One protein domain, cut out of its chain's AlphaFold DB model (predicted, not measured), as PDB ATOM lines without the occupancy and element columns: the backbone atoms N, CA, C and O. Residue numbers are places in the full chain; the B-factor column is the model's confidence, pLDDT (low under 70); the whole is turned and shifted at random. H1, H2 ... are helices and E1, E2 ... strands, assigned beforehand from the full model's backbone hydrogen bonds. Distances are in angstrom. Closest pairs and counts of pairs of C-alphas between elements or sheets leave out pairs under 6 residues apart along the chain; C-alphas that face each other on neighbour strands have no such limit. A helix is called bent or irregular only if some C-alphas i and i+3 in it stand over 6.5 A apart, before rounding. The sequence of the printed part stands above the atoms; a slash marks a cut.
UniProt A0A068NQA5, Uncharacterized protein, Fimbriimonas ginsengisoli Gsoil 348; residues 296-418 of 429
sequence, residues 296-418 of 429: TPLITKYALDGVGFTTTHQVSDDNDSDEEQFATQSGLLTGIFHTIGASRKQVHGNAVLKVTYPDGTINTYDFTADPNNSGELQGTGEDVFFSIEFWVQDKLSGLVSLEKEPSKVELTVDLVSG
ATOM      1  N   THR A 296      -6.748 -16.742  38.478       86.31
ATOM      2  CA  THR A 296      -7.492 -17.279  39.612       86.31
ATOM      3  C   THR A 296      -8.554 -18.252  39.099       86.31
ATOM      4  O   THR A 296      -9.453 -17.858  38.351       86.31
ATOM      5  N   PRO A 297      -8.487 -19.545  39.462       89.19
ATOM      6  CA  PRO A 297      -9.530 -20.496  39.123       89.19
ATOM      7  C   PRO A 297     -10.796 -20.218  39.938       89.19
ATOM      8  O   PRO A 297     -10.768 -20.160  41.172       89.19
ATOM      9  N   LEU A 298     -11.916 -20.126  39.227       88.12
ATOM     10  CA  LEU A 298     -13.257 -20.018  39.784       88.12
ATOM     11  C   LEU A 298     -13.995 -21.318  39.536       88.12
ATOM     12  O   LEU A 298     -14.172 -21.736  38.392       88.12
ATOM     13  N   ILE A 299     -14.396 -21.979  40.613       92.06
ATOM     14  CA  ILE A 299     -15.046 -23.283  40.548       92.06
ATOM     15  C   ILE A 299     -16.476 -23.128  41.033       92.06
ATOM     16  O   ILE A 299     -16.701 -22.792  42.193       92.06
ATOM     17  N   THR A 300     -17.440 -23.460  40.183       90.31
ATOM     18  CA  THR A 300     -18.841 -23.525  40.595       90.31
ATOM     19  C   THR A 300     -19.280 -24.973  40.625       90.31
ATOM     20  O   THR A 300     -19.255 -25.671  39.614       90.31
ATOM     21  N   LYS A 301     -19.686 -25.436  41.802       91.50
ATOM     22  CA  LYS A 301     -20.304 -26.741  42.022       91.50
ATOM     23  C   LYS A 301     -21.764 -26.499  42.331       91.50
ATOM     24  O   LYS A 301     -22.067 -25.792  43.281       91.50
ATOM     25  N   TYR A 302     -22.670 -27.072  41.556       85.00
ATOM     26  CA  TYR A 302     -24.092 -26.922  41.835       85.00
ATOM     27  C   TYR A 302     -24.820 -28.246  41.685       85.00
ATOM     28  O   TYR A 302     -24.517 -29.022  40.782       85.00
ATOM     29  N   ALA A 303     -25.762 -28.512  42.581       81.56
ATOM     30  CA  ALA A 303     -26.618 -29.682  42.540       81.56
ATOM     31  C   ALA A 303     -28.089 -29.268  42.610       81.56
ATOM     32  O   ALA A 303     -28.457 -28.383  43.381       81.56
ATOM     33  N   LEU A 304     -28.921 -29.917  41.796       80.62
ATOM     34  CA  LEU A 304     -30.376 -29.847  41.897       80.62
ATOM     35  C   LEU A 304     -30.920 -31.271  41.976       80.62
ATOM     36  O   LEU A 304     -30.621 -32.091  41.107       80.62
ATOM     37  N   ASP A 305     -31.696 -31.571  43.017       79.38
ATOM     38  CA  ASP A 305     -32.266 -32.906  43.251       79.38
ATOM     39  C   ASP A 305     -31.191 -34.016  43.280       79.38
ATOM     40  O   ASP A 305     -31.388 -35.127  42.784       79.38
ATOM     41  N   GLY A 306     -30.012 -33.700  43.830       72.50
ATOM     42  CA  GLY A 306     -28.862 -34.610  43.907       72.50
ATOM     43  C   GLY A 306     -28.099 -34.814  42.590       72.50
ATOM     44  O   GLY A 306     -27.119 -35.562  42.567       72.50
ATOM     45  N   VAL A 307     -28.500 -34.156  41.496       76.12
ATOM     46  CA  VAL A 307     -27.760 -34.164  40.225       76.12
ATOM     47  C   VAL A 307     -26.745 -33.026  40.234       76.12
ATOM     48  O   VAL A 307     -27.114 -31.861  40.109       76.12
ATOM     49  N   GLY A 308     -25.470 -33.375  40.411       77.31
ATOM     50  CA  GLY A 308     -24.368 -32.423  40.531       77.31
ATOM     51  C   GLY A 308     -23.685 -32.078  39.207       77.31
ATOM     52  O   GLY A 308     -23.480 -32.935  38.347       77.31
ATOM     53  N   PHE A 309     -23.255 -30.828  39.101       80.19
ATOM     54  CA  PHE A 309     -22.478 -30.261  38.009       80.19
ATOM     55  C   PHE A 309     -21.260 -29.529  38.572       80.19
ATOM     56  O   PHE A 309     -21.239 -29.090  39.726       80.19
ATOM     57  N   THR A 310     -20.212 -29.404  37.766       85.25
ATOM     58  CA  THR A 310     -19.030 -28.614  38.118       85.25
ATOM     59  C   THR A 310     -18.530 -27.888  36.887       85.25
ATOM     60  O   THR A 310     -18.283 -28.519  35.860       85.25
ATOM     61  N   THR A 311     -18.365 -26.578  37.007       82.88
ATOM     62  CA  THR A 311     -17.772 -25.720  35.982       82.88
ATOM     63  C   THR A 311     -16.515 -25.064  36.539       82.88
ATOM     64  O   THR A 311     -16.353 -24.893  37.752       82.88
ATOM     65  N   THR A 312     -15.567 -24.759  35.657       86.50
ATOM     66  CA  THR A 312     -14.332 -24.066  36.027       86.50
ATOM     67  C   THR A 312     -14.051 -22.975  35.013       86.50
ATOM     68  O   THR A 312     -13.922 -23.255  33.823       86.50
ATOM     69  N   HIS A 313     -13.946 -21.754  35.518       84.00
ATOM     70  CA  HIS A 313     -13.508 -20.574  34.791       84.00
ATOM     71  C   HIS A 313     -12.153 -20.122  35.341       84.00
ATOM     72  O   HIS A 313     -11.729 -20.530  36.425       84.00
ATOM     73  N   GLN A 314     -11.461 -19.295  34.579       85.81
ATOM     74  CA  GLN A 314     -10.221 -18.642  34.969       85.81
ATOM     75  C   GLN A 314     -10.427 -17.145  34.828       85.81
ATOM     76  O   GLN A 314     -10.859 -16.694  33.766       85.81
ATOM     77  N   VAL A 315     -10.128 -16.403  35.888       81.56
ATOM     78  CA  VAL A 315     -10.140 -14.942  35.872       81.56
ATOM     79  C   VAL A 315      -8.730 -14.424  35.968       81.56
ATOM     80  O   VAL A 315      -7.928 -14.945  36.738       81.56
ATOM     81  N   SER A 316      -8.432 -13.447  35.133       79.75
ATOM     82  CA  SER A 316      -7.140 -12.785  35.107       79.75
ATOM     83  C   SER A 316      -7.087 -11.729  36.199       79.75
ATOM     84  O   SER A 316      -8.005 -10.922  36.296       79.75
ATOM     85  N   ASP A 317      -6.003 -11.734  36.969       74.62
ATOM     86  CA  ASP A 317      -5.650 -10.625  37.857       74.62
ATOM     87  C   ASP A 317      -5.405  -9.366  37.012       74.62
ATOM     88  O   ASP A 317      -4.593  -9.357  36.074       74.62
ATOM     89  N   ASP A 318      -6.142  -8.315  37.341       69.75
ATOM     90  CA  ASP A 318      -6.080  -6.996  36.731       69.75
ATOM     91  C   ASP A 318      -5.980  -5.913  37.814       69.75
ATOM     92  O   ASP A 318      -6.472  -4.796  37.651       69.75
ATOM     93  N   ASN A 319      -5.287  -6.243  38.912       69.00
ATOM     94  CA  ASN A 319      -4.990  -5.341  40.018       69.00
ATOM     95  C   ASN A 319      -6.269  -4.723  40.614       69.00
ATOM     96  O   ASN A 319      -6.375  -3.499  40.755       69.00
ATOM     97  N   ASP A 320      -7.233  -5.586  40.945       63.16
ATOM     98  CA  ASP A 320      -8.499  -5.247  41.600       63.16
ATOM     99  C   ASP A 320      -9.391  -4.298  40.783       63.16
ATOM    100  O   ASP A 320     -10.199  -3.543  41.343       63.16
ATOM    101  N   SER A 321      -9.278  -4.326  39.450       65.38
ATOM    102  CA  SER A 321     -10.185  -3.561  38.599       65.38
ATOM    103  C   SER A 321     -11.637  -3.982  38.842       65.38
ATOM    104  O   SER A 321     -11.966  -5.127  39.170       65.38
ATOM    105  N   ASP A 322     -12.555  -3.036  38.685       66.38
ATOM    106  CA  ASP A 322     -13.990  -3.322  38.735       66.38
ATOM    107  C   ASP A 322     -14.374  -4.403  37.686       66.38
ATOM    108  O   ASP A 322     -15.310  -5.181  37.884       66.38
ATOM    109  N   GLU A 323     -13.647  -4.469  36.565       68.69
ATOM    110  CA  GLU A 323     -13.775  -5.492  35.530       68.69
ATOM    111  C   GLU A 323     -13.332  -6.874  36.019       68.69
ATOM    112  O   GLU A 323     -14.044  -7.841  35.754       68.69
ATOM    113  N   GLU A 324     -12.245  -6.982  36.788       69.81
ATOM    114  CA  GLU A 324     -11.834  -8.222  37.464       69.81
ATOM    115  C   GLU A 324     -12.896  -8.707  38.462       69.81
ATOM    116  O   GLU A 324     -13.233  -9.898  38.511       69.81
ATOM    117  N   GLN A 325     -13.481  -7.797  39.242       70.31
ATOM    118  CA  GLN A 325     -14.532  -8.146  40.203       70.31
ATOM    119  C   GLN A 325     -15.774  -8.694  39.498       70.31
ATOM    120  O   GLN A 325     -16.334  -9.722  39.895       70.31
ATOM    121  N   PHE A 326     -16.192  -8.038  38.419       71.81
ATOM    122  CA  PHE A 326     -17.305  -8.510  37.611       71.81
ATOM    123  C   PHE A 326     -17.008  -9.820  36.892       71.81
ATOM    124  O   PHE A 326     -17.852 -10.718  36.861       71.81
ATOM    125  N   ALA A 327     -15.810  -9.936  36.328       75.31
ATOM    126  CA  ALA A 327     -15.294 -11.154  35.734       75.31
ATOM    127  C   ALA A 327     -15.385 -12.315  36.735       75.31
ATOM    128  O   ALA A 327     -15.878 -13.399  36.404       75.31
ATOM    129  N   THR A 328     -15.017 -12.047  37.988       78.88
ATOM    130  CA  THR A 328     -15.096 -13.009  39.083       78.88
ATOM    131  C   THR A 328     -16.527 -13.449  39.374       78.88
ATOM    132  O   THR A 328     -16.814 -14.645  39.449       78.88
ATOM    133  N   GLN A 329     -17.457 -12.504  39.488       76.69
ATOM    134  CA  GLN A 329     -18.868 -12.815  39.722       76.69
ATOM    135  C   GLN A 329     -19.476 -13.599  38.553       76.69
ATOM    136  O   GLN A 329     -20.090 -14.647  38.757       76.69
ATOM    137  N   SER A 330     -19.249 -13.135  37.324       75.75
ATOM    138  CA  SER A 330     -19.760 -13.765  36.106       75.75
ATOM    139  C   SER A 330     -19.294 -15.214  35.993       75.75
ATOM    140  O   SER A 330     -20.121 -16.115  35.852       75.75
ATOM    141  N   GLY A 331     -17.992 -15.468  36.161       78.19
ATOM    142  CA  GLY A 331     -17.435 -16.822  36.099       78.19
ATOM    143  C   GLY A 331     -18.024 -17.786  37.138       78.19
ATOM    144  O   GLY A 331     -18.131 -18.985  36.869       78.19
ATOM    145  N   LEU A 332     -18.450 -17.288  38.306       84.56
ATOM    146  CA  LEU A 332     -19.105 -18.110  39.328       84.56
ATOM    147  C   LEU A 332     -20.586 -18.376  39.021       84.56
ATOM    148  O   LEU A 332     -21.083 -19.473  39.290       84.56
ATOM    149  N   LEU A 333     -21.300 -17.392  38.475       83.31
ATOM    150  CA  LEU A 333     -22.764 -17.394  38.419       83.31
ATOM    151  C   LEU A 333     -23.344 -17.935  37.104       83.31
ATOM    152  O   LEU A 333     -24.467 -18.448  37.116       83.31
ATOM    153  N   THR A 334     -22.602 -17.899  35.988       72.69
ATOM    154  CA  THR A 334     -23.120 -18.294  34.660       72.69
ATOM    155  C   THR A 334     -23.737 -19.699  34.649       72.69
ATOM    156  O   THR A 334     -24.863 -19.881  34.184       72.69
ATOM    157  N   GLY A 335     -23.053 -20.703  35.212       68.75
ATOM    158  CA  GLY A 335     -23.560 -22.085  35.231       68.75
ATOM    159  C   GLY A 335     -24.850 -22.261  36.051       68.75
ATOM    160  O   GLY A 335     -25.718 -23.065  35.697       68.75
ATOM    161  N   ILE A 336     -25.008 -21.470  37.118       77.56
ATOM    162  CA  ILE A 336     -26.198 -21.476  37.981       77.56
ATOM    163  C   ILE A 336     -27.372 -20.824  37.251       77.56
ATOM    164  O   ILE A 336     -28.476 -21.368  37.276       77.56
ATOM    165  N   PHE A 337     -27.148 -19.702  36.560       75.06
ATOM    166  CA  PHE A 337     -28.190 -19.010  35.798       75.06
ATOM    167  C   PHE A 337     -28.883 -19.945  34.793       75.06
ATOM    168  O   PHE A 337     -30.109 -20.078  34.803       75.06
ATOM    169  N   HIS A 338     -28.102 -20.654  33.973       66.00
ATOM    170  CA  HIS A 338     -28.645 -21.535  32.934       66.00
ATOM    171  C   HIS A 338     -29.378 -22.762  33.487       66.00
ATOM    172  O   HIS A 338     -30.330 -23.235  32.865       66.00
ATOM    173  N   THR A 339     -28.959 -23.277  34.644       66.56
ATOM    174  CA  THR A 339     -29.520 -24.516  35.206       66.56
ATOM    175  C   THR A 339     -30.679 -24.258  36.168       66.56
ATOM    176  O   THR A 339     -31.654 -25.009  36.190       66.56
ATOM    177  N   ILE A 340     -30.577 -23.202  36.976       68.00
ATOM    178  CA  ILE A 340     -31.486 -22.903  38.087       68.00
ATOM    179  C   ILE A 340     -32.254 -21.612  37.813       68.00
ATOM    180  O   ILE A 340     -33.480 -21.627  37.879       68.00
ATOM    181  N   GLY A 341     -31.567 -20.527  37.443       64.12
ATOM    182  CA  GLY A 341     -32.181 -19.206  37.231       64.12
ATOM    183  C   GLY A 341     -33.295 -19.201  36.180       64.12
ATOM    184  O   GLY A 341     -34.336 -18.581  36.373       64.12
ATOM    185  N   ALA A 342     -33.137 -19.974  35.103       64.06
ATOM    186  CA  ALA A 342     -34.155 -20.116  34.058       64.06
ATOM    187  C   ALA A 342     -35.380 -20.972  34.470       64.06
ATOM    188  O   ALA A 342     -36.347 -21.096  33.711       64.06
ATOM    189  N   SER A 343     -35.358 -21.598  35.652       66.94
ATOM    190  CA  SER A 343     -36.421 -22.480  36.139       66.94
ATOM    191  C   SER A 343     -37.504 -21.713  36.899       66.94
ATOM    192  O   SER A 343     -37.233 -20.960  37.827       66.94
ATOM    193  N   ARG A 344     -38.777 -22.003  36.599       72.25
ATOM    194  CA  ARG A 344     -39.930 -21.533  37.398       72.25
ATOM    195  C   ARG A 344     -40.300 -22.466  38.553       72.25
ATOM    196  O   ARG A 344     -41.320 -22.256  39.210       72.25
ATOM    197  N   LYS A 345     -39.539 -23.543  38.765       78.81
ATOM    198  CA  LYS A 345     -39.803 -24.474  39.867       78.81
ATOM    199  C   LYS A 345     -39.490 -23.796  41.194       78.81
ATOM    200  O   LYS A 345     -38.540 -23.026  41.282       78.81
ATOM    201  N   GLN A 346     -40.284 -24.124  42.208       86.69
ATOM    202  CA  GLN A 346     -39.921 -23.830  43.589       86.69
ATOM    203  C   GLN A 346     -38.726 -24.701  43.960       86.69
ATOM    204  O   GLN A 346     -38.786 -25.923  43.786       86.69
ATOM    205  N   VAL A 347     -37.656 -24.067  44.417       87.25
ATOM    206  CA  VAL A 347     -36.428 -24.718  44.864       87.25
ATOM    207  C   VAL A 347     -36.025 -24.142  46.212       87.25
ATOM    208  O   VAL A 347     -36.328 -22.986  46.512       87.25
ATOM    209  N   HIS A 348     -35.365 -24.953  47.027       88.88
ATOM    210  CA  HIS A 348     -34.807 -24.516  48.299       88.88
ATOM    211  C   HIS A 348     -33.487 -25.223  48.610       88.88
ATOM    212  O   HIS A 348     -33.227 -26.294  48.066       88.88
ATOM    213  N   GLY A 349     -32.654 -24.638  49.468       89.88
ATOM    214  CA  GLY A 349     -31.390 -25.238  49.884       89.88
ATOM    215  C   GLY A 349     -30.387 -24.232  50.438       89.88
ATOM    216  O   GLY A 349     -30.755 -23.301  51.158       89.88
ATOM    217  N   ASN A 350     -29.108 -24.434  50.119       91.44
ATOM    218  CA  ASN A 350     -28.014 -23.622  50.647       91.44
ATOM    219  C   ASN A 350     -26.948 -23.301  49.585       91.44
ATOM    220  O   ASN A 350     -26.797 -24.010  48.588       91.44
ATOM    221  N   ALA A 351     -26.185 -22.237  49.835       93.31
ATOM    222  CA  ALA A 351     -24.996 -21.873  49.084       93.31
ATOM    223  C   ALA A 351     -23.824 -21.604  50.035       93.31
ATOM    224  O   ALA A 351     -23.980 -21.024  51.108       93.31
ATOM    225  N   VAL A 352     -22.632 -22.024  49.626       94.81
ATOM    226  CA  VAL A 352     -21.386 -21.847  50.371       94.81
ATOM    227  C   VAL A 352     -20.326 -21.299  49.427       94.81
ATOM    228  O   VAL A 352     -20.031 -21.909  48.400       94.81
ATOM    229  N   LEU A 353     -19.718 -20.179  49.797       94.12
ATOM    230  CA  LEU A 353     -18.622 -19.545  49.077       94.12
ATOM    231  C   LEU A 353     -17.331 -19.768  49.863       94.12
ATOM    232  O   LEU A 353     -17.259 -19.492  51.060       94.12
ATOM    233  N   LYS A 354     -16.297 -20.269  49.193       94.62
ATOM    234  CA  LYS A 354     -14.969 -20.483  49.769       94.62
ATOM    235  C   LYS A 354     -13.935 -19.687  49.000       94.62
ATOM    236  O   LYS A 354     -13.836 -19.811  47.784       94.62
ATOM    237  N   VAL A 355     -13.114 -18.947  49.728       91.44
ATOM    238  CA  VAL A 355     -12.016 -18.147  49.181       91.44
ATOM    239  C   VAL A 355     -10.728 -18.674  49.781       91.44
ATOM    240  O   VAL A 355     -10.567 -18.689  50.999       91.44
ATOM    241  N   THR A 356      -9.843 -19.183  48.928       91.50
ATOM    242  CA  THR A 356      -8.524 -19.691  49.319       91.50
ATOM    243  C   THR A 356      -7.467 -18.664  48.943       91.50
ATOM    244  O   THR A 356      -7.501 -18.143  47.832       91.50
ATOM    245  N   TYR A 357      -6.520 -18.405  49.841       88.81
ATOM    246  CA  TYR A 357      -5.410 -17.476  49.619       88.81
ATOM    247  C   TYR A 357      -4.094 -18.211  49.326       88.81
ATOM    248  O   TYR A 357      -3.982 -19.412  49.604       88.81
ATOM    249  N   PRO A 358      -3.070 -17.529  48.776       85.56
ATOM    250  CA  PRO A 358      -1.770 -18.136  48.479       85.56
ATOM    251  C   PRO A 358      -1.066 -18.770  49.690       85.56
ATOM    252  O   PRO A 358      -0.308 -19.723  49.527       85.56
ATOM    253  N   ASP A 359      -1.333 -18.281  50.905       88.62
ATOM    254  CA  ASP A 359      -0.775 -18.816  52.157       88.62
ATOM    255  C   ASP A 359      -1.518 -20.053  52.703       88.62
ATOM    256  O   ASP A 359      -1.132 -20.605  53.733       88.62
ATOM    257  N   GLY A 360      -2.565 -20.508  52.009       89.44
ATOM    258  CA  GLY A 360      -3.385 -21.654  52.399       89.44
ATOM    259  C   GLY A 360      -4.544 -21.320  53.340       89.44
ATOM    260  O   GLY A 360      -5.312 -22.221  53.679       89.44
ATOM    261  N   THR A 361      -4.716 -20.055  53.738       90.81
ATOM    262  CA  THR A 361      -5.893 -19.607  54.497       90.81
ATOM    263  C   THR A 361      -7.159 -19.803  53.666       90.81
ATOM    264  O   THR A 361      -7.165 -19.547  52.459       90.81
ATOM    265  N   ILE A 362      -8.242 -20.254  54.308       92.50
ATOM    266  CA  ILE A 362      -9.547 -20.457  53.672       92.50
ATOM    267  C   ILE A 362     -10.610 -19.692  54.455       92.50
ATOM    268  O   ILE A 362     -10.914 -20.043  55.596       92.50
ATOM    269  N   ASN A 363     -11.229 -18.712  53.805       91.00
ATOM    270  CA  ASN A 363     -12.442 -18.071  54.298       91.00
ATOM    271  C   ASN A 363     -13.655 -18.812  53.735       91.00
ATOM    272  O   ASN A 363     -13.712 -19.102  52.541       91.00
ATOM    273  N   THR A 364     -14.611 -19.149  54.600       93.19
ATOM    274  CA  THR A 364     -15.858 -19.823  54.216       93.19
ATOM    275  C   THR A 364     -17.039 -18.957  54.625       93.19
ATOM    276  O   THR A 364     -17.155 -18.587  55.791       93.19
ATOM    277  N   TYR A 365     -17.915 -18.675  53.668       91.69
ATOM    278  CA  TYR A 365     -19.158 -17.940  53.849       91.69
ATOM    279  C   TYR A 365     -20.315 -18.889  53.548       91.69
ATOM    280  O   TYR A 365     -20.351 -19.496  52.480       91.69
ATOM    281  N   ASP A 366     -21.241 -19.036  54.488       91.31
ATOM    282  CA  ASP A 366     -22.431 -19.881  54.350       91.31
ATOM    283  C   ASP A 366     -23.666 -18.979  54.290       91.31
ATOM    284  O   ASP A 366     -23.837 -18.119  55.156       91.31
ATOM    285  N   PHE A 367     -24.501 -19.162  53.266       88.81
ATOM    286  CA  PHE A 367     -25.677 -18.330  53.036       88.81
ATOM    287  C   PHE A 367     -26.653 -18.385  54.215       88.81
ATOM    288  O   PHE A 367     -27.165 -17.347  54.631       88.81
ATOM    289  N   THR A 368     -26.884 -19.574  54.779       84.69
ATOM    290  CA  THR A 368     -27.826 -19.773  55.897       84.69
ATOM    291  C   THR A 368     -27.318 -19.232  57.228       84.69
ATOM    292  O   THR A 368     -28.117 -18.925  58.114       84.69
ATOM    293  N   ALA A 369     -25.997 -19.129  57.388       81.62
ATOM    294  CA  ALA A 369     -25.372 -18.586  58.591       81.62
ATOM    295  C   ALA A 369     -25.190 -17.060  58.532       81.62
ATOM    296  O   ALA A 369     -24.754 -16.459  59.516       81.62
ATOM    297  N   ASP A 370     -25.489 -16.437  57.392       76.62
ATOM    298  CA  ASP A 370     -25.342 -15.004  57.197       76.62
ATOM    299  C   ASP A 370     -26.438 -14.233  57.956       76.62
ATOM    300  O   ASP A 370     -27.624 -14.428  57.679       76.62
ATOM    301  N   PRO A 371     -26.086 -13.333  58.895       75.50
ATOM    302  CA  PRO A 371     -27.069 -12.572  59.664       75.50
ATOM    303  C   PRO A 371     -27.918 -11.620  58.807       75.50
ATOM    304  O   PRO A 371     -28.973 -11.184  59.267       75.50
ATOM    305  N   ASN A 372     -27.474 -11.297  57.588       74.62
ATOM    306  CA  ASN A 372     -28.220 -10.460  56.651       74.62
ATOM    307  C   ASN A 372     -29.241 -11.259  55.823       74.62
ATOM    308  O   ASN A 372     -30.078 -10.658  55.151       74.62
ATOM    309  N   ASN A 373     -29.212 -12.595  55.897       77.88
ATOM    310  CA  ASN A 373     -30.135 -13.474  55.189       77.88
ATOM    311  C   ASN A 373     -31.206 -14.022  56.141       77.88
ATOM    312  O   ASN A 373     -30.950 -14.371  57.292       77.88
ATOM    313  N   SER A 374     -32.446 -14.129  55.661       63.75
ATOM    314  CA  SER A 374     -33.599 -14.504  56.491       63.75
ATOM    315  C   SER A 374     -33.860 -16.018  56.590       63.75
ATOM    316  O   SER A 374     -34.992 -16.414  56.870       63.75
ATOM    317  N   GLY A 375     -32.856 -16.870  56.353       74.19
ATOM    318  CA  GLY A 375     -32.979 -18.332  56.424       74.19
ATOM    319  C   GLY A 375     -32.408 -19.065  55.205       74.19
ATOM    320  O   GLY A 375     -31.458 -18.598  54.584       74.19
ATOM    321  N   GLU A 376     -32.974 -20.234  54.888       81.31
ATOM    322  CA  GLU A 376     -32.603 -21.030  53.707       81.31
ATOM    323  C   GLU A 376     -32.872 -20.276  52.398       81.31
ATOM    324  O   GLU A 376     -33.819 -19.487  52.303       81.31
ATOM    325  N   LEU A 377     -32.058 -20.556  51.371       86.44
ATOM    326  CA  LEU A 377     -32.370 -20.140  50.006       86.44
ATOM    327  C   LEU A 377     -33.678 -20.808  49.618       86.44
ATOM    328  O   LEU A 377     -33.763 -22.030  49.668       86.44
ATOM    329  N   GLN A 378     -34.687 -20.035  49.236       88.94
ATOM    330  CA  GLN A 378     -35.969 -20.574  48.803       88.94
ATOM    331  C   GLN A 378     -36.675 -19.609  47.856       88.94
ATOM    332  O   GLN A 378     -36.575 -18.393  48.011       88.94
ATOM    333  N   GLY A 379     -37.429 -20.152  46.907       87.31
ATOM    334  CA  GLY A 379     -38.237 -19.364  45.983       87.31
ATOM    335  C   GLY A 379     -38.330 -20.013  44.614       87.31
ATOM    336  O   GLY A 379     -38.059 -21.206  44.451       87.31
ATOM    337  N   THR A 380     -38.716 -19.229  43.608       85.12
ATOM    338  CA  THR A 380     -38.539 -19.674  42.222       85.12
ATOM    339  C   THR A 380     -37.048 -19.774  41.889       85.12
ATOM    340  O   THR A 380     -36.214 -19.181  42.573       85.12
ATOM    341  N   GLY A 381     -36.689 -20.516  40.839       77.25
ATOM    342  CA  GLY A 381     -35.295 -20.607  40.398       77.25
ATOM    343  C   GLY A 381     -34.670 -19.237  40.112       77.25
ATOM    344  O   GLY A 381     -33.520 -19.010  40.479       77.25
ATOM    345  N   GLU A 382     -35.450 -18.310  39.555       80.31
ATOM    346  CA  GLU A 382     -35.066 -16.911  39.338       80.31
ATOM    347  C   GLU A 382     -34.787 -16.172  40.663       80.31
ATOM    348  O   GLU A 382     -33.718 -15.586  40.822       80.31
ATOM    349  N   ASP A 383     -35.690 -16.258  41.647       83.25
ATOM    350  CA  ASP A 383     -35.510 -15.608  42.958       83.25
ATOM    351  C   ASP A 383     -34.290 -16.158  43.710       83.25
ATOM    352  O   ASP A 383     -33.536 -15.411  44.339       83.25
ATOM    353  N   VAL A 384     -34.079 -17.476  43.640       85.06
ATOM    354  CA  VAL A 384     -32.935 -18.137  44.275       85.06
ATOM    355  C   VAL A 384     -31.636 -17.752  43.583       85.06
ATOM    356  O   VAL A 384     -30.660 -17.455  44.267       85.06
ATOM    357  N   PHE A 385     -31.620 -17.688  42.249       84.75
ATOM    358  CA  PHE A 385     -30.467 -17.192  41.503       84.75
ATOM    359  C   PHE A 385     -30.102 -15.764  41.919       84.75
ATOM    360  O   PHE A 385     -28.954 -15.529  42.284       84.75
ATOM    361  N   PHE A 386     -31.068 -14.841  41.948       83.31
ATOM    362  CA  PHE A 386     -30.806 -13.461  42.363       83.31
ATOM    363  C   PHE A 386     -30.332 -13.368  43.814       83.31
ATOM    364  O   PHE A 386     -29.440 -12.583  44.125       83.31
ATOM    365  N   SER A 387     -30.880 -14.197  44.703       87.50
ATOM    366  CA  SER A 387     -30.424 -14.261  46.095       87.50
ATOM    367  C   SER A 387     -28.955 -14.690  46.189       87.50
ATOM    368  O   SER A 387     -28.193 -14.110  46.960       87.50
ATOM    369  N   ILE A 388     -28.540 -15.671  45.378       87.56
ATOM    370  CA  ILE A 388     -27.140 -16.109  45.284       87.56
ATOM    371  C   ILE A 388     -26.268 -15.007  44.668       87.56
ATOM    372  O   ILE A 388     -25.196 -14.740  45.200       87.56
ATOM    373  N   GLU A 389     -26.710 -14.364  43.585       85.75
ATOM    374  CA  GLU A 389     -25.984 -13.280  42.910       85.75
ATOM    375  C   GLU A 389     -25.673 -12.131  43.876       85.75
ATOM    376  O   GLU A 389     -24.502 -11.806  44.076       85.75
ATOM    377  N   PHE A 390     -26.695 -11.571  44.530       83.12
ATOM    378  CA  PHE A 390     -26.513 -10.462  45.470       83.12
ATOM    379  C   PHE A 390     -25.623 -10.849  46.647       83.12
ATOM    380  O   PHE A 390     -24.782 -10.061  47.074       83.12
ATOM    381  N   TRP A 391     -25.778 -12.069  47.161       87.44
ATOM    382  CA  TRP A 391     -24.955 -12.553  48.260       87.44
ATOM    383  C   TRP A 391     -23.490 -12.745  47.854       87.44
ATOM    384  O   TRP A 391     -22.593 -12.313  48.574       87.44
ATOM    385  N   VAL A 392     -23.222 -13.338  46.687       86.31
ATOM    386  CA  VAL A 392     -21.858 -13.471  46.153       86.31
ATOM    387  C   VAL A 392     -21.244 -12.092  45.917       86.31
ATOM    388  O   VAL A 392     -20.098 -11.874  46.299       86.31
ATOM    389  N   GLN A 393     -21.999 -11.146  45.358       80.62
ATOM    390  CA  GLN A 393     -21.547  -9.769  45.161       80.62
ATOM    391  C   GLN A 393     -21.212  -9.076  46.490       80.62
ATOM    392  O   GLN A 393     -20.145  -8.474  46.606       80.62
ATOM    393  N   ASP A 394     -22.058  -9.204  47.516       81.19
ATOM    394  CA  ASP A 394     -21.793  -8.677  48.863       81.19
ATOM    395  C   ASP A 394     -20.502  -9.271  49.449       81.19
ATOM    396  O   ASP A 394     -19.620  -8.540  49.902       81.19
ATOM    397  N   LYS A 395     -20.324 -10.597  49.367       84.19
ATOM    398  CA  LYS A 395     -19.130 -11.253  49.923       84.19
ATOM    399  C   LYS A 395     -17.859 -10.955  49.158       84.19
ATOM    400  O   LYS A 395     -16.819 -10.813  49.793       84.19
ATOM    401  N   LEU A 396     -17.922 -10.854  47.834       77.44
ATOM    402  CA  LEU A 396     -16.747 -10.564  47.021       77.44
ATOM    403  C   LEU A 396     -16.369  -9.081  47.050       77.44
ATOM    404  O   LEU A 396     -15.183  -8.783  47.129       77.44
ATOM    405  N   SER A 397     -17.336  -8.158  47.084       69.56
ATOM    406  CA  SER A 397     -17.053  -6.714  47.162       69.56
ATOM    407  C   SER A 397     -16.318  -6.315  48.450       69.56
ATOM    408  O   SER A 397     -15.544  -5.362  48.449       69.56
ATOM    409  N   GLY A 398     -16.476  -7.083  49.537       58.41
ATOM    410  CA  GLY A 398     -15.708  -6.908  50.775       58.41
ATOM    411  C   GLY A 398     -14.271  -7.455  50.739       58.41
ATOM    412  O   GLY A 398     -13.441  -7.036  51.549       58.41
ATOM    413  N   LEU A 399     -13.949  -8.363  49.810       61.00
ATOM    414  CA  LEU A 399     -12.615  -8.975  49.690       61.00
ATOM    415  C   LEU A 399     -11.606  -8.074  48.978       61.00
ATOM    416  O   LEU A 399     -10.419  -8.167  49.271       61.00
ATOM    417  N   VAL A 400     -12.099  -7.159  48.144       46.06
ATOM    418  CA  VAL A 400     -11.346  -6.131  47.397       46.06
ATOM    419  C   VAL A 400     -10.612  -5.146  48.329       46.06
ATOM    420  O   VAL A 400      -9.760  -4.374  47.915       46.06
ATOM    421  N   SER A 401     -10.912  -5.174  49.634       44.84
ATOM    422  CA  SER A 401     -10.227  -4.359  50.647       44.84
ATOM    423  C   SER A 401      -9.037  -5.047  51.331       44.84
ATOM    424  O   SER A 401      -8.404  -4.444  52.201       44.84
ATOM    425  N   LEU A 402      -8.734  -6.306  50.993       46.62
ATOM    426  CA  LEU A 402      -7.681  -7.088  51.643       46.62
ATOM    427  C   LEU A 402      -6.426  -7.141  50.769       46.62
ATOM    428  O   LEU A 402      -6.499  -7.451  49.592       46.62
ATOM    429  N   GLU A 403      -5.259  -6.935  51.381       53.28
ATOM    430  CA  GLU A 403      -3.920  -6.894  50.756       53.28
ATOM    431  C   GLU A 403      -3.485  -8.178  49.997       53.28
ATOM    432  O   GLU A 403      -2.314  -8.310  49.639       53.28
ATOM    433  N   LYS A 404      -4.363  -9.176  49.812       66.88
ATOM    434  CA  LYS A 404      -4.025 -10.490  49.247       66.88
ATOM    435  C   LYS A 404      -5.049 -10.946  48.208       66.88
ATOM    436  O   LYS A 404      -6.171 -11.302  48.563       66.88
ATOM    437  N   GLU A 405      -4.590 -11.076  46.968       75.44
ATOM    438  CA  GLU A 405      -5.325 -11.708  45.869       75.44
ATOM    439  C   GLU A 405      -5.676 -13.181  46.197       75.44
ATOM    440  O   GLU A 405      -4.829 -13.926  46.718       75.44
ATOM    441  N   PRO A 406      -6.908 -13.647  45.916       83.56
ATOM    442  CA  PRO A 406      -7.282 -15.051  46.068       83.56
ATOM    443  C   PRO A 406      -6.493 -15.977  45.132       83.56
ATOM    444  O   PRO A 406      -6.303 -15.684  43.961       83.56
ATOM    445  N   SER A 407      -6.119 -17.168  45.606       87.06
ATOM    446  CA  SER A 407      -5.541 -18.230  44.763       87.06
ATOM    447  C   SER A 407      -6.592 -19.181  44.181       87.06
ATOM    448  O   SER A 407      -6.285 -19.973  43.291       87.06
ATOM    449  N   LYS A 408      -7.820 -19.154  44.716       91.19
ATOM    450  CA  LYS A 408      -8.981 -19.918  44.238       91.19
ATOM    451  C   LYS A 408     -10.261 -19.402  44.889       91.19
ATOM    452  O   LYS A 408     -10.293 -19.219  46.109       91.19
ATOM    453  N   VAL A 409     -11.338 -19.312  44.113       91.50
ATOM    454  CA  VAL A 409     -12.692 -19.074  44.634       91.50
ATOM    455  C   VAL A 409     -13.603 -20.229  44.225       91.50
ATOM    456  O   VAL A 409     -13.596 -20.667  43.078       91.50
ATOM    457  N   GLU A 410     -14.361 -20.770  45.174       95.25
ATOM    458  CA  GLU A 410     -15.278 -21.885  44.946       95.25
ATOM    459  C   GLU A 410     -16.674 -21.546  45.474       95.25
ATOM    460  O   GLU A 410     -16.838 -21.300  46.667       95.25
ATOM    461  N   LEU A 411     -17.681 -21.586  44.602       94.94
ATOM    462  CA  LEU A 411     -19.091 -21.473  44.964       94.94
ATOM    463  C   LEU A 411     -19.737 -22.856  44.890       94.94
ATOM    464  O   LEU A 411     -19.733 -23.500  43.844       94.94
ATOM    465  N   THR A 412     -20.288 -23.323  46.005       95.62
ATOM    466  CA  THR A 412     -21.064 -24.563  46.083       95.62
ATOM    467  C   THR A 412     -22.526 -24.236  46.338       95.62
ATOM    468  O   THR A 412     -22.826 -23.538  47.299       95.62
ATOM    469  N   VAL A 413     -23.430 -24.749  45.511       91.88
ATOM    470  CA  VAL A 413     -24.880 -24.560  45.630       91.88
ATOM    471  C   VAL A 413     -25.550 -25.929  45.662       91.88
ATOM    472  O   VAL A 413     -25.332 -26.742  44.769       91.88
ATOM    473  N   ASP A 414     -26.353 -26.206  46.680       91.12
ATOM    474  CA  ASP A 414     -27.082 -27.472  46.797       91.12
ATOM    475  C   ASP A 414     -28.563 -27.180  47.005       91.12
ATOM    476  O   ASP A 414     -28.941 -26.542  47.993       91.12
ATOM    477  N   LEU A 415     -29.383 -27.585  46.034       87.81
ATOM    478  CA  LEU A 415     -30.801 -27.263  45.961       87.81
ATOM    479  C   LEU A 415     -31.660 -28.515  45.768       87.81
ATOM    480  O   LEU A 415     -31.290 -29.487  45.105       87.81
ATOM    481  N   VAL A 416     -32.881 -28.429  46.277       86.38
ATOM    482  CA  VAL A 416     -33.930 -29.438  46.153       86.38
ATOM    483  C   VAL A 416     -35.174 -28.789  45.553       86.38
ATOM    484  O   VAL A 416     -35.585 -27.701  45.958       86.38
ATOM    485  N   SER A 417     -35.789 -29.456  44.579       85.31
ATOM    486  CA  SER A 417     -37.072 -29.056  44.006       85.31
ATOM    487  C   SER A 417     -38.218 -29.365  44.968       85.31
ATOM    488  O   SER A 417     -38.318 -30.457  45.526       85.31
ATOM    489  N   GLY A 418     -39.170 -28.440  45.067       78.81
ATOM    490  CA  GLY A 418     -40.382 -28.596  45.865       78.81
ATOM    491  C   GLY A 418     -40.497 -27.560  46.983       78.81
ATOM    492  O   GLY A 418     -39.600 -26.734  47.166       78.81
TER     493      GLY A 418
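This is residues 296 to 418 of the 429 residues of an uncharacterized protein of Fimbriimonas ginsengisoli Gsoil 348 (UniProt A0A068NQA5). A twisted sheet of six strands curls round two helices, H1 and H2, which lie side by side on one face of it and run opposite ways. H1 packs mainly on E1 and E2, H2 mainly on E3 and E5. The printed part has 123 residues with two named helices and six named strands: along the chain come E1 and E2, then H1, then E3, E4 and E5, then H2, and last E6; the sheet is branched at E3, which has E4, E5 and E6 as antiparallel neighbours, while E1 is antiparallel to E2 and parallel to E6, and the class is mixed, helices and strands. The whole is compact, with a radius of gyration of the C-alphas of 14.1 A, and only just elongated, spanning 42 by 28 by 24 A.

E1, residues 296 to 304, and E2, residues 307 to 316, form an antiparallel hairpin, with N 300 and O 311 within hydrogen-bond range at 3.0 A. H1, residues 322 to 341, is on the sheet; its closest C-alphas to E2 are those of Gly 331 and His 313, 5.6 A apart. E3, residues 346 to 356, has E4, residues 362 to 366, and E5, residues 377 to 380, on one side, both antiparallel; N 353 and O 365 are 2.8 A apart, N 349 and O 377 2.8 A. E3 and E4 form a hairpin. H2, residues 381 to 397, touches H1 at a shallow tilt of 21 degrees, closest at the C-alphas of Gly 341 and Glu 382, 4.2 A. E6, residues 408 to 417, is antiparallel to E3, N 352 to O 412 2.8 A, and parallel to E1, N 301 to O 411 2.8 A. Every O i to N i+4 pair is within hydrogen-bond range in H2, 14 of 16 in H1.

E1 begins at C-alpha 296 (-7.492, -17.279, 39.612). E2 measures 30.1 A, E3 32.2 A and H2 23.9 A. H1, 24.2 A, is irregular, with C-alphas 332 and 335 7.2 A apart. E6, 29.5 A, ends at C-alpha 417 (-37.072, -29.056, 44.006).

The C-alphas farthest apart, of Asn 319 and Gly 418, are 42.8 A apart. The printed part has no cut and no long link. Low pLDDT, under 70, includes residues 318 to 324, 338 to 343 and 397 to 404.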